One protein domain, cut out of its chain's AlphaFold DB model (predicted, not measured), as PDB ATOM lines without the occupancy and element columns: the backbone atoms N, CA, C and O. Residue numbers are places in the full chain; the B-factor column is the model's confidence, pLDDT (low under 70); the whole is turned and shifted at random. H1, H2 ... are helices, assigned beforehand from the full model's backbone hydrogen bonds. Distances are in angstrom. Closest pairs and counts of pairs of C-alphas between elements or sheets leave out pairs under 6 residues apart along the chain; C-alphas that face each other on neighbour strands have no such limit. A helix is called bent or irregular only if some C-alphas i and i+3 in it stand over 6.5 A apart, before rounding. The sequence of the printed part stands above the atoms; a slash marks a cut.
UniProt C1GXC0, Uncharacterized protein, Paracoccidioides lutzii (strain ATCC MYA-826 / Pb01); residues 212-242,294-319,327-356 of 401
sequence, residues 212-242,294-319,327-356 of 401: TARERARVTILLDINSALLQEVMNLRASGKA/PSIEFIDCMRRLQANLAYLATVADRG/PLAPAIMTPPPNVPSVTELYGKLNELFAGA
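What this domain is: This is residues 212 to 242, 294 to 319 and 327 to 356 of the 401 residues of an uncharacterized protein of Paracoccidioides lutzii (strain ATCC MYA-826 / Pb01) (UniProt C1GXC0). One long helix, H1, has two helices packed along it, H2 and H3, both running back the opposite way at shallow tilts; the three centres make a triangle that is open between H2 and H3, which are apart. The stretch with no named element before H3, residues 327 to 339, runs lengthwise across that open side, from near C-alpha 327 at (173.231, 161.552, 156.112) to C-alpha 339 at (171.203, 161.933, 181.124). The printed part has 87 residues with three named helices, in the order H1, H2, H3, and no named strand; the class is all helix. It is compact, with a radius of gyration of the C-alphas of 13.2 A, and elongated in outline, with spans of 41 by 25 by 16 A.

Where its parts are: H1, residues 212 to 238, begins with C-alpha 212 at (165.266, 175.812, 155.961), ends with C-alpha 238 at (185.634, 164.381, 187.092), and is 38.9 A long from first to last C-alpha. With 27 residues it is the longest helix. H2, residues 296 to 317, is 31.6 A long. H3, residues 340 to 356, is 26.0 A long and ends with C-alpha 356 at (160.170, 164.933, 156.676). H3 is irregular, but only just: C-alphas 341 and 344 are 6.8 A apart, against about 5 A in a regular helix, and its line is a rough one.

How they stand to each other: H1 touches H2, and their closest C-alphas, those of Leu 229 and Cys 301, are 6.1 A apart. The two run opposite ways at a shallow tilt of 31 degrees, with their centres 9.5 A apart. H1 also touches H3, and their closest C-alphas, those of Ile 225 and Val 342, are 5.8 A apart. These two run opposite ways at a shallow tilt of 26 degrees, centre to centre 11.8 A. H2 and H3 are apart. In H1 and H2 every O i to N i+4 pair is within hydrogen-bond range; in H3 10 of 13 are.

The domain as a whole: The two C-alphas farthest apart, those of Thr 212 and Gly 240, are 41.5 A from each other, while the first and last printed C-alphas, of Thr 212 and Ala 356, are 12.0 A apart. Residues 243 to 293 are not printed, in the link across the cut from H1 to H2; C-alphas 242 and 294 are 4.6 A apart. Residues 320 to 326 are not printed, in the link across the cut from H2 to H3; C-alphas 319 and 327 are 14.5 A apart. The C-alphas of residues 327 to 339 lie 8 to 15 A from the mean of the C-alphas. The mean pLDDT of the printed part is 82.8, and six residues are under 70: 242, 319, 327 to 328, and 355 to 356, of which 355 to 356 belong to H3.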
ATOM      1  N   THR A 212     164.175 175.041 155.338       79.86
ATOM      2  CA  THR A 212     165.266 175.812 155.961       79.86
ATOM      3  C   THR A 212     164.995 176.097 157.444       79.86
ATOM      4  O   THR A 212     165.888 175.941 158.276       79.86
ATOM      5  N   ALA A 213     163.761 176.457 157.814       84.29
ATOM      6  CA  ALA A 213     163.362 176.635 159.213       84.29
ATOM      7  C   ALA A 213     163.452 175.320 160.011       84.29
ATOM      8  O   ALA A 213     163.936 175.310 161.144       84.29
ATOM      9  N   ARG A 214     163.058 174.196 159.403       83.82
ATOM     10  CA  ARG A 214     163.147 172.856 159.997       83.82
ATOM     11  C   ARG A 214     164.588 172.377 160.159       83.82
ATOM     12  O   ARG A 214     164.909 171.758 161.170       83.82
ATOM     13  N   GLU A 215     165.461 172.658 159.195       83.82
ATOM     14  CA  GLU A 215     166.889 172.341 159.292       83.82
ATOM     15  C   GLU A 215     167.573 173.194 160.367       83.82
ATOM     16  O   GLU A 215     168.273 172.640 161.214       83.82
ATOM     17  N   ARG A 216     167.259 174.498 160.444       85.77
ATOM     18  CA  ARG A 216     167.662 175.360 161.570       85.77
ATOM     19  C   ARG A 216     167.207 174.780 162.916       85.77
ATOM     20  O   ARG A 216     168.033 174.641 163.808       85.77
ATOM     21  N   ALA A 217     165.944 174.364 163.049       89.54
ATOM     22  CA  ALA A 217     165.434 173.757 164.283       89.54
ATOM     23  C   ALA A 217     166.170 172.456 164.666       89.54
ATOM     24  O   ALA A 217     166.520 172.275 165.832       89.54
ATOM     25  N   ARG A 218     166.470 171.575 163.696       88.97
ATOM     26  CA  ARG A 218     167.294 170.368 163.926       88.97
ATOM     27  C   ARG A 218     168.687 170.725 164.436       88.97
ATOM     28  O   ARG A 218     169.152 170.107 165.388       88.97
ATOM     29  N   VAL A 219     169.339 171.715 163.821       89.91
ATOM     30  CA  VAL A 219     170.670 172.187 164.231       89.91
ATOM     31  C   VAL A 219     170.630 172.766 165.647       89.91
ATOM     32  O   VAL A 219     171.469 172.387 166.458       89.91
ATOM     33  N   THR A 220     169.637 173.594 165.988       93.20
ATOM     34  CA  THR A 220     169.475 174.139 167.350       93.20
ATOM     35  C   THR A 220     169.342 173.031 168.396       93.20
ATOM     36  O   THR A 220     170.102 173.020 169.360       93.20
ATOM     37  N   ILE A 221     168.442 172.059 168.192       91.49
ATOM     38  CA  ILE A 221     168.253 170.948 169.142       91.49
ATOM     39  C   ILE A 221     169.503 170.051 169.222       91.49
ATOM     40  O   ILE A 221     169.833 169.556 170.297       91.49
ATOM     41  N   LEU A 222     170.251 169.874 168.127       91.45
ATOM     42  CA  LEU A 222     171.523 169.138 168.147       91.45
ATOM     43  C   LEU A 222     172.628 169.855 168.924       91.45
ATOM     44  O   LEU A 222     173.409 169.193 169.605       91.45
ATOM     45  N   LEU A 223     172.708 171.183 168.835       91.91
ATOM     46  CA  LEU A 223     173.651 171.974 169.626       91.91
ATOM     47  C   LEU A 223     173.301 171.922 171.120       91.91
ATOM     48  O   LEU A 223     174.202 171.770 171.943       91.91
ATOM     49  N   ASP A 224     172.011 171.961 171.454       92.60
ATOM     50  CA  ASP A 224     171.513 171.855 172.828       92.60
ATOM     51  C   ASP A 224     171.830 170.474 173.437       92.60
ATOM     52  O   ASP A 224     172.492 170.388 174.474       92.60
ATOM     53  N   ILE A 225     171.515 169.386 172.713       90.86
ATOM     54  CA  ILE A 225     171.919 168.012 173.066       90.86
ATOM     55  C   ILE A 225     173.439 167.916 173.241       90.86
ATOM     56  O   ILE A 225     173.908 167.349 174.227       90.86
ATOM     57  N   ASN A 226     174.226 168.476 172.319       90.84
ATOM     58  CA  ASN A 226     175.686 168.431 172.408       90.84
ATOM     59  C   ASN A 226     176.227 169.193 173.627       90.84
ATOM     60  O   ASN A 226     177.242 168.772 174.177       90.84
ATOM     61  N   SER A 227     175.567 170.266 174.078       91.95
ATOM     62  CA  SER A 227     175.974 171.001 175.283       91.95
ATOM     63  C   SER A 227     175.817 170.146 176.548       91.95
ATOM     64  O   SER A 227     176.767 170.009 177.323       91.95
ATOM     65  N   ALA A 228     174.679 169.462 176.693       90.20
ATOM     66  CA  ALA A 228     174.410 168.559 177.807       90.20
ATOM     67  C   ALA A 228     175.270 167.279 177.751       90.20
ATOM     68  O   ALA A 228     175.782 166.840 178.781       90.20
ATOM     69  N   LEU A 229     175.508 166.710 176.558       90.34
ATOM     70  CA  LEU A 229     176.451 165.593 176.390       90.34
ATOM     71  C   LEU A 229     177.884 166.006 176.773       90.34
ATOM     72  O   LEU A 229     178.583 165.245 177.438       90.34
ATOM     73  N   LEU A 230     178.330 167.213 176.403       91.15
ATOM     74  CA  LEU A 230     179.647 167.729 176.796       91.15
ATOM     75  C   LEU A 230     179.758 167.935 178.312       91.15
ATOM     76  O   LEU A 230     180.784 167.569 178.887       91.15
ATOM     77  N   GLN A 231     178.710 168.460 178.955       90.45
ATOM     78  CA  GLN A 231     178.657 168.583 180.412       90.45
ATOM     79  C   GLN A 231     178.788 167.209 181.084       90.45
ATOM     80  O   GLN A 231     179.608 167.051 181.986       90.45
ATOM     81  N   GLU A 232     178.089 166.182 180.592       87.29
ATOM     82  CA  GLU A 232     178.216 164.832 181.150       87.29
ATOM     83  C   GLU A 232     179.577 164.182 180.850       87.29
ATOM     84  O   GLU A 232     180.158 163.541 181.720       87.29
ATOM     85  N   VAL A 233     180.178 164.410 179.678       88.22
ATOM     86  CA  VAL A 233     181.571 163.997 179.400       88.22
ATOM     87  C   VAL A 233     182.570 164.653 180.371       88.22
ATOM     88  O   VAL A 233     183.622 164.071 180.660       88.22
ATOM     89  N   MET A 234     182.268 165.849 180.890       87.61
ATOM     90  CA  MET A 234     183.052 166.493 181.949       87.61
ATOM     91  C   MET A 234     182.742 165.895 183.331       87.61
ATOM     92  O   MET A 234     183.688 165.548 184.039       87.61
ATOM     93  N   ASN A 235     181.471 165.664 183.678       88.01
ATOM     94  CA  ASN A 235     181.058 164.994 184.922       88.01
ATOM     95  C   ASN A 235     181.679 163.592 185.054       88.01
ATOM     96  O   ASN A 235     182.236 163.239 186.095       88.01
ATOM     97  N   LEU A 236     181.638 162.797 183.979       86.35
ATOM     98  CA  LEU A 236     182.202 161.447 183.921       86.35
ATOM     99  C   LEU A 236     183.734 161.460 183.999       86.35
ATOM    100  O   LEU A 236     184.307 160.559 184.609       86.35
ATOM    101  N   ARG A 237     184.406 162.484 183.449       85.83
ATOM    102  CA  ARG A 237     185.854 162.677 183.651       85.83
ATOM    103  C   ARG A 237     186.190 163.059 185.091       85.83
ATOM    104  O   ARG A 237     187.067 162.429 185.670       85.83
ATOM    105  N   ALA A 238     185.465 164.006 185.686       84.06
ATOM    106  CA  ALA A 238     185.634 164.381 187.092       84.06
ATOM    107  C   ALA A 238     185.351 163.206 188.052       84.06
ATOM    108  O   ALA A 238     185.996 163.078 189.085       84.06
ATOM    109  N   SER A 239     184.442 162.303 187.670       80.16
ATOM    110  CA  SER A 239     184.106 161.077 188.410       80.16
ATOM    111  C   SER A 239     185.074 159.903 188.172       80.16
ATOM    112  O   SER A 239     184.754 158.781 188.559       80.16
ATOM    113  N   GLY A 240     186.179 160.083 187.434       75.42
ATOM    114  CA  GLY A 240     187.105 159.003 187.034       75.42
ATOM    115  C   GLY A 240     186.538 157.978 186.030       75.42
ATOM    116  O   GLY A 240     187.268 157.153 185.482       75.42
ATOM    117  N   LYS A 241     185.243 158.057 185.704       71.22
ATOM    118  CA  LYS A 241     184.494 157.135 184.830       71.22
ATOM    119  C   LYS A 241     184.893 157.193 183.346       71.22
ATOM    120  O   LYS A 241     184.341 156.442 182.540       71.22
ATOM    121  N   ALA A 242     185.824 158.057 182.958       61.48
ATOM    122  CA  ALA A 242     186.333 158.156 181.588       61.48
ATOM    123  C   ALA A 242     187.464 157.165 181.257       61.48
ATOM    124  O   ALA A 242     187.858 157.074 180.097       61.48
ATOM    125  N   PRO A 294     187.059 152.737 180.019       78.26
ATOM    126  CA  PRO A 294     186.072 153.809 180.115       78.26
ATOM    127  C   PRO A 294     184.695 153.220 180.438       78.26
ATOM    128  O   PRO A 294     184.333 152.154 179.933       78.26
ATOM    129  N   SER A 295     183.917 153.916 181.267       80.06
ATOM    130  CA  SER A 295     182.544 153.507 181.575       80.06
ATOM    131  C   SER A 295     181.686 153.449 180.312       80.06
ATOM    132  O   SER A 295     181.892 154.215 179.366       80.06
ATOM    133  N   ILE A 296     180.680 152.570 180.322       86.47
ATOM    134  CA  ILE A 296     179.716 152.469 179.223       86.47
ATOM    135  C   ILE A 296     179.043 153.821 178.943       86.47
ATOM    136  O   ILE A 296     178.921 154.196 177.785       86.47
ATOM    137  N   GLU A 297     178.754 154.608 179.985       83.54
ATOM    138  CA  GLU A 297     178.206 155.967 179.869       83.54
ATOM    139  C   GLU A 297     179.128 156.918 179.106       83.54
ATOM    140  O   GLU A 297     178.675 157.650 178.228       83.54
ATOM    141  N   PHE A 298     180.434 156.888 179.391       87.62
ATOM    142  CA  PHE A 298     181.405 157.718 178.683       87.62
ATOM    143  C   PHE A 298     181.520 157.295 177.214       87.62
ATOM    144  O   PHE A 298     181.508 158.153 176.331       87.62
ATOM    145  N   ILE A 299     181.573 155.984 176.946       87.62
ATOM    146  CA  ILE A 299     181.606 155.433 175.582       87.62
ATOM    147  C   ILE A 299     180.367 155.877 174.800       87.62
ATOM    148  O   ILE A 299     180.492 156.376 173.680       87.62
ATOM    149  N   ASP A 300     179.176 155.711 175.376       85.81
ATOM    150  CA  ASP A 300     177.926 156.014 174.692       85.81
ATOM    151  C   ASP A 300     177.773 157.524 174.478       85.81
ATOM    152  O   ASP A 300     177.515 157.954 173.353       85.81
ATOM    153  N   CYS A 301     178.025 158.342 175.506       88.23
ATOM    154  CA  CYS A 301     177.977 159.803 175.424       88.23
ATOM    155  C   CYS A 301     178.937 160.350 174.345       88.23
ATOM    156  O   CYS A 301     178.523 161.124 173.477       88.23
ATOM    157  N   MET A 302     180.181 159.855 174.306       87.70
ATOM    158  CA  MET A 302     181.159 160.196 173.263       87.70
ATOM    159  C   MET A 302     180.725 159.733 171.862       87.70
ATOM    160  O   MET A 302     180.830 160.503 170.906       87.70
ATOM    161  N   ARG A 303     180.191 158.512 171.723       87.76
ATOM    162  CA  ARG A 303     179.689 157.971 170.443       87.76
ATOM    163  C   ARG A 303     178.528 158.807 169.887       87.76
ATOM    164  O   ARG A 303     178.444 159.037 168.681       87.76
ATOM    165  N   ARG A 304     177.643 159.287 170.763       87.29
ATOM    166  CA  ARG A 304     176.492 160.143 170.419       87.29
ATOM    167  C   ARG A 304     176.934 161.538 169.995       87.29
ATOM    168  O   ARG A 304     176.499 162.022 168.952       87.29
ATOM    169  N   LEU A 305     177.861 162.136 170.744       89.66
ATOM    170  CA  LEU A 305     178.496 163.402 170.387       89.66
ATOM    171  C   LEU A 305     179.182 163.304 169.010       89.66
ATOM    172  O   LEU A 305     178.971 164.163 168.158       89.66
ATOM    173  N   GLN A 306     179.916 162.217 168.743       88.46
ATOM    174  CA  GLN A 306     180.530 161.949 167.437       88.46
ATOM    175  C   GLN A 306     179.487 161.838 166.308       88.46
ATOM    176  O   GLN A 306     179.665 162.453 165.255       88.46
ATOM    177  N   ALA A 307     178.386 161.109 166.520       87.96
ATOM    178  CA  ALA A 307     177.306 160.971 165.537       87.96
ATOM    179  C   ALA A 307     176.619 162.314 165.214       87.96
ATOM    180  O   ALA A 307     176.342 162.607 164.046       87.96
ATOM    181  N   ASN A 308     176.391 163.152 166.229       89.83
ATOM    182  CA  ASN A 308     175.815 164.486 166.062       89.83
ATOM    183  C   ASN A 308     176.773 165.429 165.319       89.83
ATOM    184  O   ASN A 308     176.354 166.133 164.399       89.83
ATOM    185  N   LEU A 309     178.062 165.427 165.674       90.17
ATOM    186  CA  LEU A 309     179.084 166.247 165.014       90.17
ATOM    187  C   LEU A 309     179.289 165.846 163.544       90.17
ATOM    188  O   LEU A 309     179.404 166.725 162.695       90.17
ATOM    189  N   ALA A 310     179.255 164.549 163.218       87.22
ATOM    190  CA  ALA A 310     179.333 164.069 161.834       87.22
ATOM    191  C   ALA A 310     178.133 164.530 160.981       87.22
ATOM    192  O   ALA A 310     178.304 164.945 159.829       87.22
ATOM    193  N   TYR A 311     176.922 164.533 161.551       87.87
ATOM    194  CA  TYR A 311     175.745 165.090 160.881       87.87
ATOM    195  C   TYR A 311     175.879 166.608 160.674       87.87
ATOM    196  O   TYR A 311     175.720 167.083 159.549       87.87
ATOM    197  N   LEU A 312     176.240 167.363 161.719       89.07
ATOM    198  CA  LEU A 312     176.410 168.823 161.649       89.07
ATOM    199  C   LEU A 312     177.490 169.242 160.636       89.07
ATOM    200  O   LEU A 312     177.259 170.159 159.847       89.07
ATOM    201  N   ALA A 313     178.628 168.542 160.600       87.05
ATOM    202  CA  ALA A 313     179.677 168.766 159.608       87.05
ATOM    203  C   ALA A 313     179.162 168.562 158.174       87.05
ATOM    204  O   ALA A 313     179.447 169.373 157.294       87.05
ATOM    205  N   THR A 314     178.345 167.530 157.939       85.65
ATOM    206  CA  THR A 314     177.801 167.284 156.594       85.65
ATOM    207  C   THR A 314     176.706 168.284 156.210       85.65
ATOM    208  O   THR A 314     176.624 168.678 155.049       85.65
ATOM    209  N   VAL A 315     175.892 168.755 157.165       83.38
ATOM    210  CA  VAL A 315     174.934 169.854 156.928       83.38
ATOM    211  C   VAL A 315     175.665 171.147 156.548       83.38
ATOM    212  O   VAL A 315     175.203 171.860 155.662       83.38
ATOM    213  N   ALA A 316     176.831 171.422 157.142       83.57
ATOM    214  CA  ALA A 316     177.655 172.576 156.785       83.57
ATOM    215  C   ALA A 316     178.294 172.470 155.379       83.57
ATOM    216  O   ALA A 316     178.370 173.474 154.669       83.57
ATOM    217  N   ASP A 317     178.720 171.276 154.946       79.56
ATOM    218  CA  ASP A 317     179.380 171.073 153.640       79.56
ATOM    219  C   ASP A 317     178.405 171.069 152.441       79.56
ATOM    220  O   ASP A 317     178.810 171.344 151.307       79.56
ATOM    221  N   ARG A 318     177.094 170.860 152.674       72.91
ATOM    222  CA  ARG A 318     176.035 170.909 151.633       72.91
ATOM    223  C   ARG A 318     176.065 172.172 150.768       72.91
ATOM    224  O   ARG A 318     175.691 172.110 149.601       72.91
ATOM    225  N   GLY A 319     176.511 173.304 151.315       65.13
ATOM    226  CA  GLY A 319     176.632 174.567 150.579       65.13
ATOM    227  C   GLY A 319     177.853 174.675 149.655       65.13
ATOM    228  O   GLY A 319     177.987 175.689 148.974       65.13
ATOM    229  N   PRO A 327     174.059 162.328 155.199       63.68
ATOM    230  CA  PRO A 327     173.231 161.552 156.112       63.68
ATOM    231  C   PRO A 327     171.936 162.313 156.411       63.68
ATOM    232  O   PRO A 327     171.948 163.505 156.731       63.68
ATOM    233  N   LEU A 328     170.798 161.631 156.271       69.23
ATOM    234  CA  LEU A 328     169.486 162.275 156.369       69.23
ATOM    235  C   LEU A 328     169.140 162.685 157.814       69.23
ATOM    236  O   LEU A 328     168.356 163.614 158.013       69.23
ATOM    237  N   ALA A 329     169.769 162.027 158.793       77.24
ATOM    238  CA  ALA A 329     169.703 162.287 160.229       77.24
ATOM    239  C   ALA A 329     171.011 161.826 160.925       77.24
ATOM    240  O   ALA A 329     171.805 161.118 160.296       77.24
ATOM    241  N   PRO A 330     171.266 162.199 162.196       78.63
ATOM    242  CA  PRO A 330     172.348 161.635 163.003       78.63
ATOM    243  C   PRO A 330     172.230 160.114 163.141       78.63
ATOM    244  O   PRO A 330     171.131 159.578 163.257       78.63
ATOM    245  N   ALA A 331     173.368 159.418 163.211       77.91
ATOM    246  CA  ALA A 331     173.398 157.955 163.311       77.91
ATOM    247  C   ALA A 331     172.841 157.393 164.640       77.91
ATOM    248  O   ALA A 331     172.612 156.191 164.741       77.91
ATOM    249  N   ILE A 332     172.622 158.238 165.658       75.41
ATOM    250  CA  ILE A 332     171.986 157.861 166.926       75.41
ATOM    251  C   ILE A 332     170.911 158.896 167.266       75.41
ATOM    252  O   ILE A 332     171.221 160.054 167.536       75.41
ATOM    253  N   MET A 333     169.647 158.462 167.274       74.20
ATOM    254  CA  MET A 333     168.472 159.285 167.614       74.20
ATOM    255  C   MET A 333     167.737 158.806 168.881       74.20
ATOM    256  O   MET A 333     166.774 159.434 169.316       74.20
ATOM    257  N   THR A 334     168.194 157.719 169.501       73.80
ATOM    258  CA  THR A 334     167.771 157.276 170.839       73.80
ATOM    259  C   THR A 334     168.398 158.187 171.903       73.80
ATOM    260  O   THR A 334     169.571 158.526 171.742       73.80
ATOM    261  N   PRO A 335     167.728 158.536 173.016       73.47
ATOM    262  CA  PRO A 335     168.382 159.209 174.141       73.47
ATOM    263  C   PRO A 335     169.391 158.302 174.882       73.47
ATOM    264  O   PRO A 335     169.412 157.086 174.653       73.47
ATOM    265  N   PRO A 336     170.279 158.859 175.728       72.30
ATOM    266  CA  PRO A 336     171.178 158.107 176.601       72.30
ATOM    267  C   PRO A 336     170.481 157.838 177.945       72.30
ATOM    268  O   PRO A 336     169.826 158.743 178.463       72.30
ATOM    269  N   PRO A 337     170.612 156.639 178.538       71.59
ATOM    270  CA  PRO A 337     169.837 156.268 179.724       71.59
ATOM    271  C   PRO A 337     170.125 157.160 180.944       71.59
ATOM    272  O   PRO A 337     169.211 157.443 181.715       71.59
ATOM    273  N   ASN A 338     171.362 157.647 181.090       70.59
ATOM    274  CA  ASN A 338     171.818 158.291 182.327       70.59
ATOM    275  C   ASN A 338     171.839 159.832 182.289       70.59
ATOM    276  O   ASN A 338     172.226 160.451 183.275       70.59
ATOM    277  N   VAL A 339     171.393 160.468 181.198       78.54
ATOM    278  CA  VAL A 339     171.203 161.933 181.124       78.54
ATOM    279  C   VAL A 339     169.751 162.268 180.771       78.54
ATOM    280  O   VAL A 339     169.437 162.517 179.605       78.54
ATOM    281  N   PRO A 340     168.837 162.306 181.763       78.69
ATOM    282  CA  PRO A 340     167.418 162.562 181.512       78.69
ATOM    283  C   PRO A 340     167.165 163.919 180.837       78.69
ATOM    284  O   PRO A 340     166.231 164.036 180.047       78.69
ATOM    285  N   SER A 341     168.033 164.912 181.063       81.60
ATOM    286  CA  SER A 341     167.946 166.261 180.486       81.60
ATOM    287  C   SER A 341     167.895 166.285 178.953       81.60
ATOM    288  O   SER A 341     167.273 167.175 178.382       81.60
ATOM    289  N   VAL A 342     168.508 165.310 178.264       85.34
ATOM    290  CA  VAL A 342     168.440 165.234 176.792       85.34
ATOM    291  C   VAL A 342     167.289 164.366 176.282       85.34
ATOM    292  O   VAL A 342     167.036 164.370 175.080       85.34
ATOM    293  N   THR A 343     166.560 163.642 177.135       85.10
ATOM    294  CA  THR A 343     165.471 162.744 176.702       85.10
ATOM    295  C   THR A 343     164.356 163.504 175.989       85.10
ATOM    296  O   THR A 343     163.935 163.108 174.901       85.10
ATOM    297  N   GLU A 344     163.940 164.652 176.528       86.51
ATOM    298  CA  GLU A 344     162.997 165.550 175.851       86.51
ATOM    299  C   GLU A 344     163.543 166.112 174.533       86.51
ATOM    300  O   GLU A 344     162.802 166.254 173.558       86.51
ATOM    301  N   LEU A 345     164.835 166.446 174.499       86.75
ATOM    302  CA  LEU A 345     165.489 167.011 173.320       86.75
ATOM    303  C   LEU A 345     165.571 165.978 172.196       86.75
ATOM    304  O   LEU A 345     165.241 166.294 171.056       86.75
ATOM    305  N   TYR A 346     165.916 164.728 172.511       86.40
ATOM    306  CA  TYR A 346     165.840 163.616 171.567       86.40
ATOM    307  C   TYR A 346     164.395 163.357 171.119       86.40
ATOM    308  O   TYR A 346     164.185 163.080 169.941       86.40
ATOM    309  N   GLY A 347     163.385 163.512 171.984       85.59
ATOM    310  CA  GLY A 347     161.972 163.480 171.577       85.59
ATOM    311  C   GLY A 347     161.648 164.525 170.499       85.59
ATOM    312  O   GLY A 347     161.204 164.178 169.401       85.59
ATOM    313  N   LYS A 348     161.977 165.795 170.771       86.28
ATOM    314  CA  LYS A 348     161.830 166.930 169.836       86.28
ATOM    315  C   LYS A 348     162.631 166.703 168.539       86.28
ATOM    316  O   LYS A 348     162.136 166.959 167.441       86.28
ATOM    317  N   LEU A 349     163.841 166.147 168.637       86.43
ATOM    318  CA  LEU A 349     164.695 165.813 167.494       86.43
ATOM    319  C   LEU A 349     164.079 164.717 166.606       86.43
ATOM    320  O   LEU A 349     164.086 164.845 165.380       86.43
ATOM    321  N   ASN A 350     163.516 163.664 167.207       84.85
ATOM    322  CA  ASN A 350     162.843 162.585 166.480       84.85
ATOM    323  C   ASN A 350     161.655 163.115 165.667       84.85
ATOM    324  O   ASN A 350     161.539 162.778 164.491       84.85
ATOM    325  N   GLU A 351     160.825 164.000 166.225       86.72
ATOM    326  CA  GLU A 351     159.724 164.645 165.490       86.72
ATOM    327  C   GLU A 351     160.236 165.510 164.318       86.72
ATOM    328  O   GLU A 351     159.758 165.414 163.174       86.72
ATOM    329  N   LEU A 352     161.282 166.306 164.569       83.09
ATOM    330  CA  LEU A 352     161.928 167.139 163.555       83.09
ATOM    331  C   LEU A 352     162.510 166.321 162.391       83.09
ATOM    332  O   LEU A 352     162.534 166.834 161.264       83.09
ATOM    333  N   PHE A 353     162.911 165.064 162.594       80.66
ATOM    334  CA  PHE A 353     163.291 164.147 161.511       80.66
ATOM    335  C   PHE A 353     162.101 163.394 160.899       80.66
ATOM    336  O   PHE A 353     161.905 163.478 159.686       80.66
ATOM    337  N   ALA A 354     161.273 162.726 161.706       72.58
ATOM    338  CA  ALA A 354     160.221 161.811 161.252       72.58
ATOM    339  C   ALA A 354     159.184 162.464 160.323       72.58
ATOM    340  O   ALA A 354     158.748 161.861 159.343       72.58
ATOM    341  N   GLY A 355     158.806 163.720 160.581       51.56
ATOM    342  CA  GLY A 355     157.839 164.427 159.738       51.56
ATOM    343  C   GLY A 355     158.381 164.915 158.384       51.56
ATOM    344  O   GLY A 355     157.655 165.633 157.699       51.56
ATOM    345  N   ALA A 356     159.618 164.578 157.991       50.84
ATOM    346  CA  ALA A 356     160.170 164.933 156.676       50.84
ATOM    347  C   ALA A 356     159.354 164.344 155.510       50.84
ATOM    348  O   ALA A 356     159.226 164.983 154.473       50.84
TER     349      ALA A 356